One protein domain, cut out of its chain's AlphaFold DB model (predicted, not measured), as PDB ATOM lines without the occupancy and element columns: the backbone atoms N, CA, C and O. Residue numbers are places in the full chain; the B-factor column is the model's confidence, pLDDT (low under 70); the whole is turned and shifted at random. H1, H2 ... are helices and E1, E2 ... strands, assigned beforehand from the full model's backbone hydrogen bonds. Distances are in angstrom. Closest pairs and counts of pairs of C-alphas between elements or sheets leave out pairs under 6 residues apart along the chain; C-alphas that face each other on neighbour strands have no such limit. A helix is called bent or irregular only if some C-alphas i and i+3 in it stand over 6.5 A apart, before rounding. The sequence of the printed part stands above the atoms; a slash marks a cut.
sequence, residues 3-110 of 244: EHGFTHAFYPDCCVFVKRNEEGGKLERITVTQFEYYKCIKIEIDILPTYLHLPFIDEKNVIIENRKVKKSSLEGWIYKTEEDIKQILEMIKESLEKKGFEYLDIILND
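AT A GLANCE: This is residues 3 to 110 of the 244 residues of an uncharacterized protein of Lachnoclostridium sp. An131 (UniProt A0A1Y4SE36). A four-stranded antiparallel sheet has one long, bent helix, H2, packed on it at its E3 and E4 side, where the arm H2b lies over E4 and the arm H2a only grazes the sheet, while E1 and E2 are left uncovered by the helix. Short H1 and the long stretch of residues 63 to 81 fill in beyond the E4 edge. The printed part has 108 residues with E1, E2, E3, E4, H1 and H2 in that order; the class is mixed, helices and strands. The sheet order E1, E2, E3, E4 is a meander, each strand the antiparallel neighbour of the one before. The whole is compact, radius of gyration of the C-alphas 14.2 A, and elongated, spanning 44 by 27 by 25 A.

IN THESE COORDINATES: E1, residues 7 to 10, starts at C-alpha 7 (135.456, 186.563, 178.760). E2 is residues 14 to 20, E3 27 to 35 at 24.5 A, E4 40 to 48 at 26.2 A, and H1 59 to 62. H2, residues 82 to 108, was assigned as one helix by its hydrogen bonds but is bent: C-alphas 98 and 101 are 7.7 A apart. Its arms are H2a, residues 82 to 98, 24.2 A, and H2b, 101 to 108, ending at C-alpha 108 (125.534, 200.222, 182.583).

HOW THE PARTS SIT: Hairpin E1 and E2 has N 9 and O 16 at 2.9 A; hairpin E2 and E3, N 17 and O 30 at 2.8 A; hairpin E3 and E4, N 31 and O 44 at 2.8 A. H2a only grazes the sheet with residues 84 to 92; the C-alphas of Ile 41 in E4 and Ile 88, the closest, are 7.5 A apart. H2b is on the sheet at a height of 10.1 A. The arms stand at a steep tilt of 55 degrees. Every O i to N i+4 pair in both is within hydrogen-bond range; H1 is too short for one.

THE WHOLE: The printed part has no cut. The H1 to H2 link, 19 residues, is long. Residues 22 to 25 have pLDDT under 70.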
ATOM      1  N   GLU A   3     139.487 189.838 185.389       89.06
ATOM      2  CA  GLU A   3     139.216 190.282 186.768       89.06
ATOM      3  C   GLU A   3     137.979 191.194 186.886       89.06
ATOM      4  O   GLU A   3     137.379 191.287 187.951       89.06
ATOM      5  N   HIS A   4     137.555 191.823 185.785       87.62
ATOM      6  CA  HIS A   4     136.352 192.657 185.706       87.62
ATOM      7  C   HIS A   4     135.140 191.914 185.107       87.62
ATOM      8  O   HIS A   4     134.125 192.540 184.792       87.62
ATOM      9  N   GLY A   5     135.230 190.586 184.954       89.06
ATOM     10  CA  GLY A   5     134.142 189.718 184.496       89.06
ATOM     11  C   GLY A   5     134.040 189.550 182.978       89.06
ATOM     12  O   GLY A   5     133.030 189.045 182.492       89.06
ATOM     13  N   PHE A   6     135.050 189.976 182.215       91.94
ATOM     14  CA  PHE A   6     135.080 189.765 180.768       91.94
ATOM     15  C   PHE A   6     135.603 188.369 180.426       91.94
ATOM     16  O   PHE A   6     136.656 187.952 180.894       91.94
ATOM     17  N   THR A   7     134.907 187.690 179.525       93.69
ATOM     18  CA  THR A   7     135.456 186.563 178.760       93.69
ATOM     19  C   THR A   7     136.188 187.095 177.531       93.69
ATOM     20  O   THR A   7     135.950 188.235 177.129       93.69
ATOM     21  N   HIS A   8     137.085 186.317 176.926       93.75
ATOM     22  CA  HIS A   8     137.869 186.789 175.786       93.75
ATOM     23  C   HIS A   8     137.994 185.745 174.672       93.75
ATOM     24  O   HIS A   8     137.925 184.541 174.913       93.75
ATOM     25  N   ALA A   9     138.194 186.224 173.446       94.19
ATOM     26  CA  ALA A   9     138.502 185.415 172.274       94.19
ATOM     27  C   ALA A   9     139.612 186.081 171.454       94.19
ATOM     28  O   ALA A   9     139.610 187.298 171.253       94.19
ATOM     29  N   PHE A  10     140.554 185.270 170.972       92.62
ATOM     30  CA  PHE A  10     141.631 185.713 170.092       92.62
ATOM     31  C   PHE A  10     141.335 185.324 168.647       92.62
ATOM     32  O   PHE A  10     141.011 184.174 168.349       92.62
ATOM     33  N   TYR A  11     141.512 186.289 167.759       92.19
ATOM     34  CA  TYR A  11     141.480 186.145 166.312       92.19
ATOM     35  C   TYR A  11     142.843 186.570 165.743       92.19
ATOM     36  O   TYR A  11     143.629 187.196 166.457       92.19
ATOM     37  N   PRO A  12     143.157 186.240 164.478       89.38
ATOM     38  CA  PRO A  12     144.462 186.555 163.895       89.38
ATOM     39  C   PRO A  12     144.860 188.037 163.969       89.38
ATOM     40  O   PRO A  12     146.040 188.339 164.109       89.38
ATOM     41  N   ASP A  13     143.890 188.948 163.887       90.50
ATOM     42  CA  ASP A  13     144.089 190.397 163.835       90.50
ATOM     43  C   ASP A  13     143.443 191.157 165.002       90.50
ATOM     44  O   ASP A  13     143.626 192.368 165.119       90.50
ATOM     45  N   CYS A  14     142.696 190.491 165.884       93.25
ATOM     46  CA  CYS A  14     142.046 191.163 167.004       93.25
ATOM     47  C   CYS A  14     141.868 190.279 168.239       93.25
ATOM     48  O   CYS A  14     141.821 189.051 168.176       93.25
ATOM     49  N   CYS A  15     141.731 190.936 169.384       94.88
ATOM     50  CA  CYS A  15     141.259 190.332 170.618       94.88
ATOM     51  C   CYS A  15     139.933 190.984 171.006       94.88
ATOM     52  O   CYS A  15     139.814 192.213 171.006       94.88
ATOM     53  N   VAL A  16     138.938 190.160 171.322       95.75
ATOM     54  CA  VAL A  16     137.604 190.614 171.711       95.75
ATOM     55  C   VAL A  16     137.343 190.183 173.145       95.75
ATOM     56  O   VAL A  16     137.414 188.997 173.456       95.75
ATOM     57  N   PHE A  17     137.005 191.144 173.996       94.94
ATOM     58  CA  PHE A  17     136.575 190.943 175.372       94.94
ATOM     59  C   PHE A  17     135.074 191.189 175.461       94.94
ATOM     60  O   PHE A  17     134.583 192.206 174.976       94.94
ATOM     61  N   VAL A  18     134.346 190.267 176.083       92.25
ATOM     62  CA  VAL A  18     132.889 190.309 176.198       92.25
ATOM     63  C   VAL A  18     132.454 190.046 177.629       92.25
ATOM     64  O   VAL A  18     132.808 189.018 178.211       92.25
ATOM     65  N   LYS A  19     131.607 190.927 178.153       90.50
ATOM     66  CA  LYS A  19     130.880 190.730 179.406       90.50
ATOM     67  C   LYS A  19     129.385 190.880 179.151       90.50
ATOM     68  O   LYS A  19     128.955 191.776 178.428       90.50
ATOM     69  N   ARG A  20     128.594 189.953 179.691       84.12
ATOM     70  CA  ARG A  20     127.131 189.937 179.561       84.12
ATOM     71  C   ARG A  20     126.507 189.978 180.945       84.12
ATOM     72  O   ARG A  20     126.904 189.195 181.800       84.12
ATOM     73  N   ASN A  21     125.530 190.855 181.143       73.19
ATOM     74  CA  ASN A  21     124.686 190.832 182.334       73.19
ATOM     75  C   ASN A  21     123.455 189.942 182.072       73.19
ATOM     76  O   ASN A  21     122.756 190.127 181.073       73.19
ATOM     77  N   GLU A  22     123.214 188.973 182.957       60.91
ATOM     78  CA  GLU A  22     122.179 187.941 182.819       60.91
ATOM     79  C   GLU A  22     120.748 188.501 182.876       60.91
ATOM     80  O   GLU A  22     119.884 188.021 182.144       60.91
ATOM     81  N   GLU A  23     120.485 189.540 183.676       58.28
ATOM     82  CA  GLU A  23     119.109 190.033 183.893       58.28
ATOM     83  C   GLU A  23     118.616 191.011 182.812       58.28
ATOM     84  O   GLU A  23     117.411 191.143 182.584       58.28
ATOM     85  N   GLY A  24     119.537 191.654 182.090       54.38
ATOM     86  CA  GLY A  24     119.210 192.678 181.092       54.38
ATOM     87  C   GLY A  24     119.640 192.353 179.661       54.38
ATOM     88  O   GLY A  24     119.266 193.051 178.721       54.38
ATOM     89  N   GLY A  25     120.473 191.332 179.457       66.75
ATOM     90  CA  GLY A  25     121.091 191.114 178.150       66.75
ATOM     91  C   GLY A  25     121.992 192.276 177.709       66.75
ATOM     92  O   GLY A  25     122.279 192.382 176.512       66.75
ATOM     93  N   LYS A  26     122.442 193.130 178.649       78.44
ATOM     94  CA  LYS A  26     123.485 194.126 178.382       78.44
ATOM     95  C   LYS A  26     124.781 193.402 178.052       78.44
ATOM     96  O   LYS A  26     125.203 192.489 178.758       78.44
ATOM     97  N   LEU A  27     125.380 193.821 176.955       86.81
ATOM     98  CA  LEU A  27     126.638 193.377 176.408       86.81
ATOM     99  C   LEU A  27     127.604 194.549 176.502       86.81
ATOM    100  O   LEU A  27     127.382 195.576 175.866       86.81
ATOM    101  N   GLU A  28     128.683 194.354 177.240       91.00
ATOM    102  CA  GLU A  28     129.888 195.158 177.117       91.00
ATOM    103  C   GLU A  28     130.844 194.415 176.191       91.00
ATOM    104  O   GLU A  28     131.112 193.220 176.378       91.00
ATOM    105  N   ARG A  29     131.373 195.118 175.196       93.38
ATOM    106  CA  ARG A  29     132.381 194.571 174.296       93.38
ATOM    107  C   ARG A  29     133.540 195.539 174.179       93.38
ATOM    108  O   ARG A  29     133.333 196.711 173.906       93.38
ATOM    109  N   ILE A  30     134.753 195.027 174.343       94.69
ATOM    110  CA  ILE A  30     135.983 195.758 174.053       94.69
ATOM    111  C   ILE A  30     136.728 194.974 172.982       94.69
ATOM    112  O   ILE A  30     137.087 193.818 173.193       94.69
ATOM    113  N   THR A  31     136.977 195.601 171.844       95.31
ATOM    114  CA  THR A  31     137.727 195.011 170.739       95.31
ATOM    115  C   THR A  31     139.029 195.769 170.562       95.31
ATOM    116  O   THR A  31     139.030 196.987 170.406       95.31
ATOM    117  N   VAL A  32     140.147 195.047 170.581       95.25
ATOM    118  CA  VAL A  32     141.473 195.583 170.270       95.25
ATOM    119  C   VAL A  32     141.939 194.948 168.969       95.25
ATOM    120  O   VAL A  32     142.174 193.742 168.922       95.25
ATOM    121  N   THR A  33     142.071 195.757 167.922       95.19
ATOM    122  CA  THR A  33     142.381 195.296 166.561       95.19
ATOM    123  C   THR A  33     143.740 195.810 166.123       95.19
ATOM    124  O   THR A  33     144.009 197.008 166.198       95.19
ATOM    125  N   GLN A  34     144.583 194.912 165.621       93.88
ATOM    126  CA  GLN A  34     145.845 195.217 164.965       93.88
ATOM    127  C   GLN A  34     145.649 195.233 163.445       93.88
ATOM    128  O   GLN A  34     145.533 194.200 162.791       93.88
ATOM    129  N   PHE A  35     145.707 196.419 162.851       91.62
ATOM    130  CA  PHE A  35     145.692 196.588 161.406       91.62
ATOM    131  C   PHE A  35     147.112 196.530 160.845       91.62
ATOM    132  O   PHE A  35     147.817 197.540 160.776       91.62
ATOM    133  N   GLU A  36     147.538 195.348 160.398       87.81
ATOM    134  CA  GLU A  36     148.917 195.135 159.943       87.81
ATOM    135  C   GLU A  36     149.324 195.992 158.742       87.81
ATOM    136  O   GLU A  36     150.463 196.461 158.686       87.81
ATOM    137  N   TYR A  37     148.407 196.204 157.793       88.75
ATOM    138  CA  TYR A  37     148.670 196.999 156.590       88.75
ATOM    139  C   TYR A  37     148.959 198.466 156.933       88.75
ATOM    140  O   TYR A  37     149.889 199.064 156.398       88.75
ATOM    141  N   TYR A  38     148.201 199.024 157.879       88.19
ATOM    142  CA  TYR A  38     148.358 200.404 158.343       88.19
ATOM    143  C   TYR A  38     149.356 200.539 159.498       88.19
ATOM    144  O   TYR A  38     149.644 201.660 159.924       88.19
ATOM    145  N   LYS A  39     149.875 199.410 160.004       93.00
ATOM    146  CA  LYS A  39     150.719 199.322 161.200       93.00
ATOM    147  C   LYS A  39     150.141 200.142 162.352       93.00
ATOM    148  O   LYS A  39     150.822 200.985 162.940       93.00
ATOM    149  N   CYS A  40     148.862 199.922 162.651       94.12
ATOM    150  CA  CYS A  40     148.194 200.581 163.765       94.12
ATOM    151  C   CYS A  40     147.351 199.622 164.607       94.12
ATOM    152  O   CYS A  40     146.923 198.572 164.135       94.12
ATOM    153  N   ILE A  41     147.132 199.993 165.865       94.56
ATOM    154  CA  ILE A  41     146.237 199.307 166.795       94.56
ATOM    155  C   ILE A  41     145.081 200.250 167.114       94.56
ATOM    156  O   ILE A  41     145.306 201.429 167.395       94.56
ATOM    157  N   LYS A  42     143.853 199.742 167.075       93.69
ATOM    158  CA  LYS A  42     142.636 200.476 167.432       93.69
ATOM    159  C   LYS A  42     141.927 199.767 168.579       93.69
ATOM    160  O   LYS A  42     141.980 198.542 168.667       93.69
ATOM    161  N   ILE A  43     141.256 200.546 169.422       93.38
ATOM    162  CA  ILE A  43     140.286 200.043 170.389       93.38
ATOM    163  C   ILE A  43     138.884 200.511 170.009       93.38
ATOM    164  O   ILE A  43     138.691 201.661 169.617       93.38
ATOM    165  N   GLU A  44     137.917 199.617 170.136       93.88
ATOM    166  CA  GLU A  44     136.492 199.903 170.011       93.88
ATOM    167  C   GLU A  44     135.796 199.366 171.258       93.88
ATOM    168  O   GLU A  44     136.132 198.281 171.739       93.88
ATOM    169  N   ILE A  45     134.885 200.154 171.825       93.62
ATOM    170  CA  ILE A  45     134.178 199.808 173.055       93.62
ATOM    171  C   ILE A  45     132.692 200.035 172.832       93.62
ATOM    172  O   ILE A  45     132.287 201.147 172.490       93.62
ATOM    173  N   ASP A  46     131.900 198.993 173.072       91.94
ATOM    174  CA  ASP A  46     130.462 199.005 172.852       91.94
ATOM    175  C   ASP A  46     129.686 198.612 174.109       91.94
ATOM    176  O   ASP A  46     130.068 197.671 174.812       91.94
ATOM    177  N   ILE A  47     128.547 199.273 174.327       89.44
ATOM    178  CA  ILE A  47     127.523 198.871 175.297       89.44
ATOM    179  C   ILE A  47     126.188 198.718 174.566       89.44
ATOM    180  O   ILE A  47     125.730 199.638 173.892       89.44
ATOM    181  N   LEU A  48     125.552 197.548 174.683       87.19
ATOM    182  CA  LEU A  48     124.303 197.232 173.982       87.19
ATOM    183  C   LEU A  48     123.353 196.375 174.838       87.19
ATOM    184  O   LEU A  48     123.817 195.392 175.396       87.19
ATOM    185  N   PRO A  49     122.029 196.618 174.855       85.12
ATOM    186  CA  PRO A  49     121.370 197.797 174.310       85.12
ATOM    187  C   PRO A  49     121.594 199.019 175.213       85.12
ATOM    188  O   PRO A  49     121.743 198.898 176.426       85.12
ATOM    189  N   THR A  50     121.571 200.191 174.593       87.38
ATOM    190  CA  THR A  50     121.395 201.488 175.247       87.38
ATOM    191  C   THR A  50     120.523 202.347 174.336       87.38
ATOM    192  O   THR A  50     120.617 202.241 173.106       87.38
ATOM    193  N   TYR A  51     119.625 203.136 174.918       87.50
ATOM    194  CA  TYR A  51     118.739 204.043 174.188       87.50
ATOM    195  C   TYR A  51     119.000 205.516 174.507       87.50
ATOM    196  O   TYR A  51     118.604 206.369 173.709       87.50
ATOM    197  N   LEU A  52     119.677 205.811 175.622       87.06
ATOM    198  CA  LEU A  52     120.097 207.165 175.995       87.06
ATOM    199  C   LEU A  52     121.572 207.457 175.698       87.06
ATOM    200  O   LEU A  52     121.917 208.610 175.433       87.06
ATOM    201  N   HIS A  53     122.434 206.437 175.693       86.75
ATOM    202  CA  HIS A  53     123.860 206.597 175.406       86.75
ATOM    203  C   HIS A  53     124.185 206.220 173.964       86.75
ATOM    204  O   HIS A  53     123.427 205.537 173.272       86.75
ATOM    205  N   LEU A  54     125.346 206.672 173.486       85.12
ATOM    206  CA  LEU A  54     125.875 206.159 172.229       85.12
ATOM    207  C   LEU A  54     126.307 204.702 172.436       85.12
ATOM    208  O   LEU A  54     127.048 204.428 173.380       85.12
ATOM    209  N   PRO A  55     125.906 203.773 171.550       84.69
ATOM    210  CA  PRO A  55     126.305 202.375 171.673       84.69
ATOM    211  C   PRO A  55     127.814 202.188 171.506       84.69
ATOM    212  O   PRO A  55     128.358 201.241 172.058       84.69
ATOM    213  N   PHE A  56     128.470 203.097 170.776       89.75
ATOM    214  CA  PHE A  56     129.920 203.180 170.629       89.75
ATOM    215  C   PHE A  56     130.457 204.247 171.578       89.75
ATOM    216  O   PHE A  56     130.098 205.423 171.469       89.75
ATOM    217  N   ILE A  57     131.329 203.845 172.496       90.12
ATOM    218  CA  ILE A  57     131.924 204.757 173.465       90.12
ATOM    219  C   ILE A  57     133.066 205.526 172.805       90.12
ATOM    220  O   ILE A  57     134.007 204.931 172.279       90.12
ATOM    221  N   ASP A  58     133.001 206.861 172.866       87.31
ATOM    222  CA  ASP A  58     134.116 207.710 172.436       87.31
ATOM    223  C   ASP A  58     135.346 207.385 173.292       87.31
ATOM    224  O   ASP A  58     135.354 207.533 174.520       87.31
ATOM    225  N   GLU A  59     136.404 206.954 172.616       86.69
ATOM    226  CA  GLU A  59     137.698 206.637 173.200       86.69
ATOM    227  C   GLU A  59     138.255 207.759 174.084       86.69
ATOM    228  O   GLU A  59     138.990 207.462 175.014       86.69
ATOM    229  N   LYS A  60     137.903 209.033 173.882       86.94
ATOM    230  CA  LYS A  60     138.354 210.145 174.739       86.94
ATOM    231  C   LYS A  60     137.847 210.020 176.174       86.94
ATOM    232  O   LYS A  60     138.533 210.427 177.117       86.94
ATOM    233  N   ASN A  61     136.673 209.418 176.352       87.75
ATOM    234  CA  ASN A  61     136.104 209.182 177.674       87.75
ATOM    235  C   ASN A  61     136.887 208.100 178.426       87.75
ATOM    236  O   ASN A  61     137.059 208.195 179.638       87.75
ATOM    237  N   VAL A  62     137.478 207.142 177.705       90.81
ATOM    238  CA  VAL A  62     138.088 205.935 178.283       90.81
ATOM    239  C   VAL A  62     139.616 205.943 178.254       90.81
ATOM    240  O   VAL A  62     140.253 205.516 179.211       90.81
ATOM    241  N   ILE A  63     140.224 206.501 177.217       90.62
ATOM    242  CA  ILE A  63     141.666 206.499 176.995       90.62
ATOM    243  C   ILE A  63     142.307 207.742 177.603       90.62
ATOM    244  O   ILE A  63     141.805 208.862 177.481       90.62
ATOM    245  N   ILE A  64     143.420 207.535 178.300       88.19
ATOM    246  CA  ILE A  64     144.295 208.592 178.801       88.19
ATOM    247  C   ILE A  64     145.426 208.741 177.786       88.19
ATOM    248  O   ILE A  64     146.190 207.804 177.558       88.19
ATOM    249  N   GLU A  65     145.528 209.907 177.146       82.50
ATOM    250  CA  GLU A  65     146.532 210.117 176.105       82.50
ATOM    251  C   GLU A  65     147.960 209.953 176.644       82.50
ATOM    252  O   GLU A  65     148.383 210.633 177.582       82.50
ATOM    253  N   ASN A  66     148.737 209.091 175.988       81.19
ATOM    254  CA  ASN A  66     150.156 208.924 176.254       81.19
ATOM    255  C   ASN A  66     150.974 209.525 175.103       81.19
ATOM    256  O   ASN A  66     150.947 209.037 173.977       81.19
ATOM    257  N   ARG A  67     151.759 210.569 175.400       78.31
ATOM    258  CA  ARG A  67     152.584 211.288 174.408       78.31
ATOM    259  C   ARG A  67     153.655 210.420 173.734       78.31
ATOM    260  O   ARG A  67     154.216 210.849 172.729       78.31
ATOM    261  N   LYS A  68     153.975 209.246 174.289       81.31
ATOM    262  CA  LYS A  68     154.950 208.311 173.706       81.31
ATOM    263  C   LYS A  68     154.390 207.545 172.509       81.31
ATOM    264  O   LYS A  68     155.167 207.145 171.649       81.31
ATOM    265  N   VAL A  69     153.069 207.380 172.422       85.69
ATOM    266  CA  VAL A  69     152.420 206.696 171.299       85.69
ATOM    267  C   VAL A  69     151.786 207.712 170.360       85.69
ATOM    268  O   VAL A  69     151.148 208.678 170.777       85.69
ATOM    269  N   LYS A  70     151.978 207.519 169.054       87.44
ATOM    270  CA  LYS A  70     151.470 208.445 168.040       87.44
ATOM    271  C   LYS A  70     150.135 207.958 167.501       87.44
ATOM    272  O   LYS A  70     150.045 206.843 166.997       87.44
ATOM    273  N   LYS A  71     149.125 208.824 167.522       88.56
ATOM    274  CA  LYS A  71     147.836 208.553 166.886       88.56
ATOM    275  C   LYS A  71     147.867 208.884 165.394       88.56
ATOM    276  O   LYS A  71     148.468 209.879 164.981       88.56
ATOM    277  N   SER A  72     147.269 208.022 164.584       84.88
ATOM    278  CA  SER A  72     147.067 208.239 163.151       84.88
ATOM    279  C   SER A  72     145.803 209.057 162.889       84.88
ATOM    280  O   SER A  72     144.946 209.200 163.756       84.88
ATOM    281  N   SER A  73     145.654 209.542 161.657       79.38
ATOM    282  CA  SER A  73     144.400 210.133 161.174       79.38
ATOM    283  C   SER A  73     143.263 209.115 161.017       79.38
ATOM    284  O   SER A  73     142.134 209.518 160.782       79.38
ATOM    285  N   LEU A  74     143.555 207.814 161.117       74.31
ATOM    286  CA  LEU A  74     142.575 206.720 161.098       74.31
ATOM    287  C   LEU A  74     142.145 206.320 162.520       74.31
ATOM    288  O   LEU A  74     141.691 205.201 162.734       74.31
ATOM    289  N   GLU A  75     142.381 207.196 163.501       82.81
ATOM    290  CA  GLU A  75     142.035 207.027 164.920       82.81
ATOM    291  C   GLU A  75     142.740 205.860 165.646       82.81
ATOM    292  O   GLU A  75     142.657 205.760 166.862       82.81
ATOM    293  N   GLY A  76     143.539 205.035 164.960       90.00
ATOM    294  CA  GLY A  76     144.416 204.034 165.587       90.00
ATOM    295  C   GLY A  76     145.790 204.586 165.991       90.00
ATOM    296  O   GLY A  76     146.287 205.542 165.384       90.00
ATOM    297  N   TRP A  77     146.450 203.957 166.967       94.88
ATOM    298  CA  TRP A  77     147.838 204.248 167.354       94.88
ATOM    299  C   TRP A  77     148.832 203.505 166.470       94.88
ATOM    300  O   TRP A  77     148.713 202.302 166.269       94.88
ATOM    301  N   ILE A  78     149.818 204.224 165.942       94.69
ATOM    302  CA  ILE A  78     150.811 203.706 164.997       94.69
ATOM    303  C   ILE A  78     151.922 202.982 165.755       94.69
ATOM    304  O   ILE A  78     152.447 203.517 166.731       94.69
ATOM    305  N   TYR A  79     152.346 201.831 165.240       94.38
ATOM    306  CA  TYR A  79     153.499 201.085 165.734       94.38
ATOM    307  C   TYR A  79     154.507 200.814 164.612       94.38
ATOM    308  O   TYR A  79     154.162 200.750 163.433       94.38
ATOM    309  N   LYS A  80     155.783 200.660 164.967       93.69
ATOM    310  CA  LYS A  80     156.846 200.212 164.048       93.69
ATOM    311  C   LYS A  80     157.573 198.985 164.577       93.69
ATOM    312  O   LYS A  80     158.089 198.195 163.794       93.69
ATOM    313  N   THR A  81     157.620 198.852 165.895       94.00
ATOM    314  CA  THR A  81     158.329 197.803 166.617       94.00
ATOM    315  C   THR A  81     157.383 197.063 167.555       94.00
ATOM    316  O   THR A  81     156.311 197.561 167.896       94.00
ATOM    317  N   GLU A  82     157.795 195.883 168.012       92.75
ATOM    318  CA  GLU A  82     157.081 195.161 169.072       92.75
ATOM    319  C   GLU A  82     157.009 195.965 170.378       92.75
ATOM    320  O   GLU A  82     156.050 195.842 171.134       92.75
ATOM    321  N   GLU A  83     158.001 196.815 170.640       93.88
ATOM    322  CA  GLU A  83     158.011 197.677 171.820       93.88
ATOM    323  C   GLU A  83     156.932 198.768 171.735       93.88
ATOM    324  O   GLU A  83     156.257 199.042 172.725       93.88
ATOM    325  N   ASP A  84     156.690 199.326 170.544       94.31
ATOM    326  CA  ASP A  84     155.573 200.255 170.330       94.31
ATOM    327  C   ASP A  84     154.226 199.559 170.583       94.31
ATOM    328  O   ASP A  84     153.341 200.134 171.216       94.31
ATOM    329  N   ILE A  85     154.078 198.305 170.133       93.50
ATOM    330  CA  ILE A  85     152.877 197.493 170.386       93.50
ATOM    331  C   ILE A  85     152.662 197.334 171.894       93.50
ATOM    332  O   ILE A  85     151.573 197.628 172.386       93.50
ATOM    333  N   LYS A  86     153.698 196.933 172.644       93.94
ATOM    334  CA  LYS A  86     153.618 196.789 174.108       93.94
ATOM    335  C   LYS A  86     153.206 198.092 174.787       93.94
ATOM    336  O   LYS A  86     152.341 198.068 175.656       93.94
ATOM    337  N   GLN A  87     153.764 199.227 174.368       94.56
ATOM    338  CA  GLN A  87     153.410 200.533 174.931       94.56
ATOM    339  C   GLN A  87     151.958 200.933 174.644       94.56
ATOM    340  O   GLN A  87     151.304 201.504 175.518       94.56
ATOM    341  N   ILE A  88     151.441 200.636 173.447       95.31
ATOM    342  CA  ILE A  88     150.035 200.895 173.108       95.31
ATOM    343  C   ILE A  88     149.113 200.021 173.964       95.31
ATOM    344  O   ILE A  88     148.146 200.529 174.530       95.31
ATOM    345  N   LEU A  89     149.420 198.727 174.087       94.12
ATOM    346  CA  LEU A  89     148.619 197.797 174.886       94.12
ATOM    347  C   LEU A  89     148.634 198.162 176.377       94.12
ATOM    348  O   LEU A  89     147.575 198.154 177.003       94.12
ATOM    349  N   GLU A  90     149.785 198.553 176.933       94.38
ATOM    350  CA  GLU A  90     149.866 198.997 178.331       94.38
ATOM    351  C   GLU A  90     149.100 200.310 178.546       94.38
ATOM    352  O   GLU A  90     148.371 200.435 179.523       94.38
ATOM    353  N   MET A  91     149.168 201.265 177.608       95.00
ATOM    354  CA  MET A  91     148.353 202.485 177.682       95.00
ATOM    355  C   MET A  91     146.852 202.162 177.693       95.00
ATOM    356  O   MET A  91     146.115 202.754 178.484       95.00
ATOM    357  N   ILE A  92     146.390 201.257 176.824       94.38
ATOM    358  CA  ILE A  92     144.984 200.829 176.784       94.38
ATOM    359  C   ILE A  92     144.588 200.213 178.128       94.38
ATOM    360  O   ILE A  92     143.595 200.631 178.722       94.38
ATOM    361  N   LYS A  93     145.386 199.261 178.620       93.62
ATOM    362  CA  LYS A  93     145.161 198.577 179.896       93.62
ATOM    363  C   LYS A  93     145.088 199.568 181.059       93.62
ATOM    364  O   LYS A  93     144.072 199.608 181.746       93.62
ATOM    365  N   GLU A  94     146.105 200.411 181.233       94.56
ATOM    366  CA  GLU A  94     146.136 201.404 182.312       94.56
ATOM    367  C   GLU A  94     144.964 202.387 182.231       94.56
ATOM    368  O   GLU A  94     144.430 202.808 183.256       94.56
ATOM    369  N   SER A  95     144.567 202.790 181.021       95.38
ATOM    370  CA  SER A  95     143.445 203.713 180.836       95.38
ATOM    371  C   SER A  95     142.121 203.082 181.268       95.38
ATOM    372  O   SER A  95     141.317 203.721 181.951       95.38
ATOM    373  N   LEU A  96     141.918 201.813 180.912       94.50
ATOM    374  CA  LEU A  96     140.742 201.054 181.316       94.50
ATOM    375  C   LEU A  96     140.686 200.853 182.831       94.50
ATOM    376  O   LEU A  96     139.645 201.110 183.428       94.50
ATOM    377  N   GLU A  97     141.810 200.483 183.446       93.75
ATOM    378  CA  GLU A  97     141.926 200.303 184.898       93.75
ATOM    379  C   GLU A  97     141.694 201.608 185.673       93.75
ATOM    380  O   GLU A  97     141.036 201.596 186.710       93.75
ATOM    381  N   LYS A  98     142.210 202.743 185.180       93.75
ATOM    382  CA  LYS A  98     142.136 204.031 185.893       93.75
ATOM    383  C   LYS A  98     140.800 204.751 185.760       93.75
ATOM    384  O   LYS A  98     140.443 205.481 186.675       93.75
ATOM    385  N   LYS A  99     140.123 204.645 184.610       93.31
ATOM    386  CA  LYS A  99     138.847 205.349 184.374       93.31
ATOM    387  C   LYS A  99     137.860 204.607 183.480       93.31
ATOM    388  O   LYS A  99     136.664 204.848 183.573       93.31
ATOM    389  N   GLY A 100     138.333 203.734 182.591       92.75
ATOM    390  CA  GLY A 100     137.465 203.096 181.606       92.75
ATOM    391  C   GLY A 100     136.373 202.240 182.225       92.75
ATOM    392  O   GLY A 100     135.211 202.441 181.900       92.75
ATOM    393  N   PHE A 101     136.717 201.328 183.135       92.12
ATOM    394  CA  PHE A 101     135.712 200.457 183.751       92.12
ATOM    395  C   PHE A 101     134.700 201.226 184.603       92.12
ATOM    396  O   PHE A 101     133.522 200.902 184.550       92.12
ATOM    397  N   GLU A 102     135.126 202.268 185.323       91.50
ATOM    398  CA  GLU A 102     134.209 203.151 186.059       91.50
ATOM    399  C   GLU A 102     133.242 203.865 185.107       91.50
ATOM    400  O   GLU A 102     132.037 203.886 185.338       91.50
ATOM    401  N   TYR A 103     133.749 204.394 183.988       91.50
ATOM    402  CA  TYR A 103     132.913 205.035 182.976       91.50
ATOM    403  C   TYR A 103     131.886 204.067 182.367       91.50
ATOM    404  O   TYR A 103     130.727 204.436 182.176       91.50
ATOM    405  N   LEU A 104     132.292 202.825 182.078       90.12
ATOM    406  CA  LEU A 104     131.376 201.792 181.588       90.12
ATOM    407  C   LEU A 104     130.325 201.440 182.647       90.12
ATOM    408  O   LEU A 104     129.146 201.364 182.315       90.12
ATOM    409  N   ASP A 105     130.722 201.305 183.913       88.56
ATOM    410  CA  ASP A 105     129.808 200.997 185.017       88.56
ATOM    411  C   ASP A 105     128.730 202.077 185.207       88.56
ATOM    412  O   ASP A 105     127.554 201.750 185.365       88.56
ATOM    413  N   ILE A 106     129.093 203.359 185.073       89.44
ATOM    414  CA  ILE A 106     128.141 204.482 185.118       89.44
ATOM    415  C   ILE A 106     127.059 204.341 184.038       89.44
ATOM    416  O   ILE A 106     125.879 204.521 184.326       89.44
ATOM    417  N   ILE A 107     127.439 204.000 182.803       88.94
ATOM    418  CA  ILE A 107     126.486 203.826 181.694       88.94
ATOM    419  C   ILE A 107     125.628 202.572 181.899       88.94
ATOM    420  O   ILE A 107     124.426 202.555 181.624       88.94
ATOM    421  N   LEU A 108     126.236 201.485 182.369       84.88
ATOM    422  CA  LEU A 108     125.534 200.222 182.583       84.88
ATOM    423  C   LEU A 108     124.478 200.328 183.673       84.88
ATOM    424  O   LEU A 108     123.411 199.728 183.524       84.88
ATOM    425  N   ASN A 109     124.765 201.097 184.713       85.50
ATOM    426  CA  ASN A 109     123.899 201.268 185.866       85.50
ATOM    427  C   ASN A 109     123.098 202.574 185.815       85.50
ATOM    428  O   ASN A 109     122.549 202.978 186.837       85.50
ATOM    429  N   ASP A 110     123.011 203.222 184.649       88.38
ATOM    430  CA  ASP A 110     122.155 204.389 184.466       88.38
ATOM    431  C   ASP A 110     120.677 203.983 184.658       88.38
ATOM    432  O   ASP A 110     120.133 203.247 183.824       88.38
TER     433      ASP A 110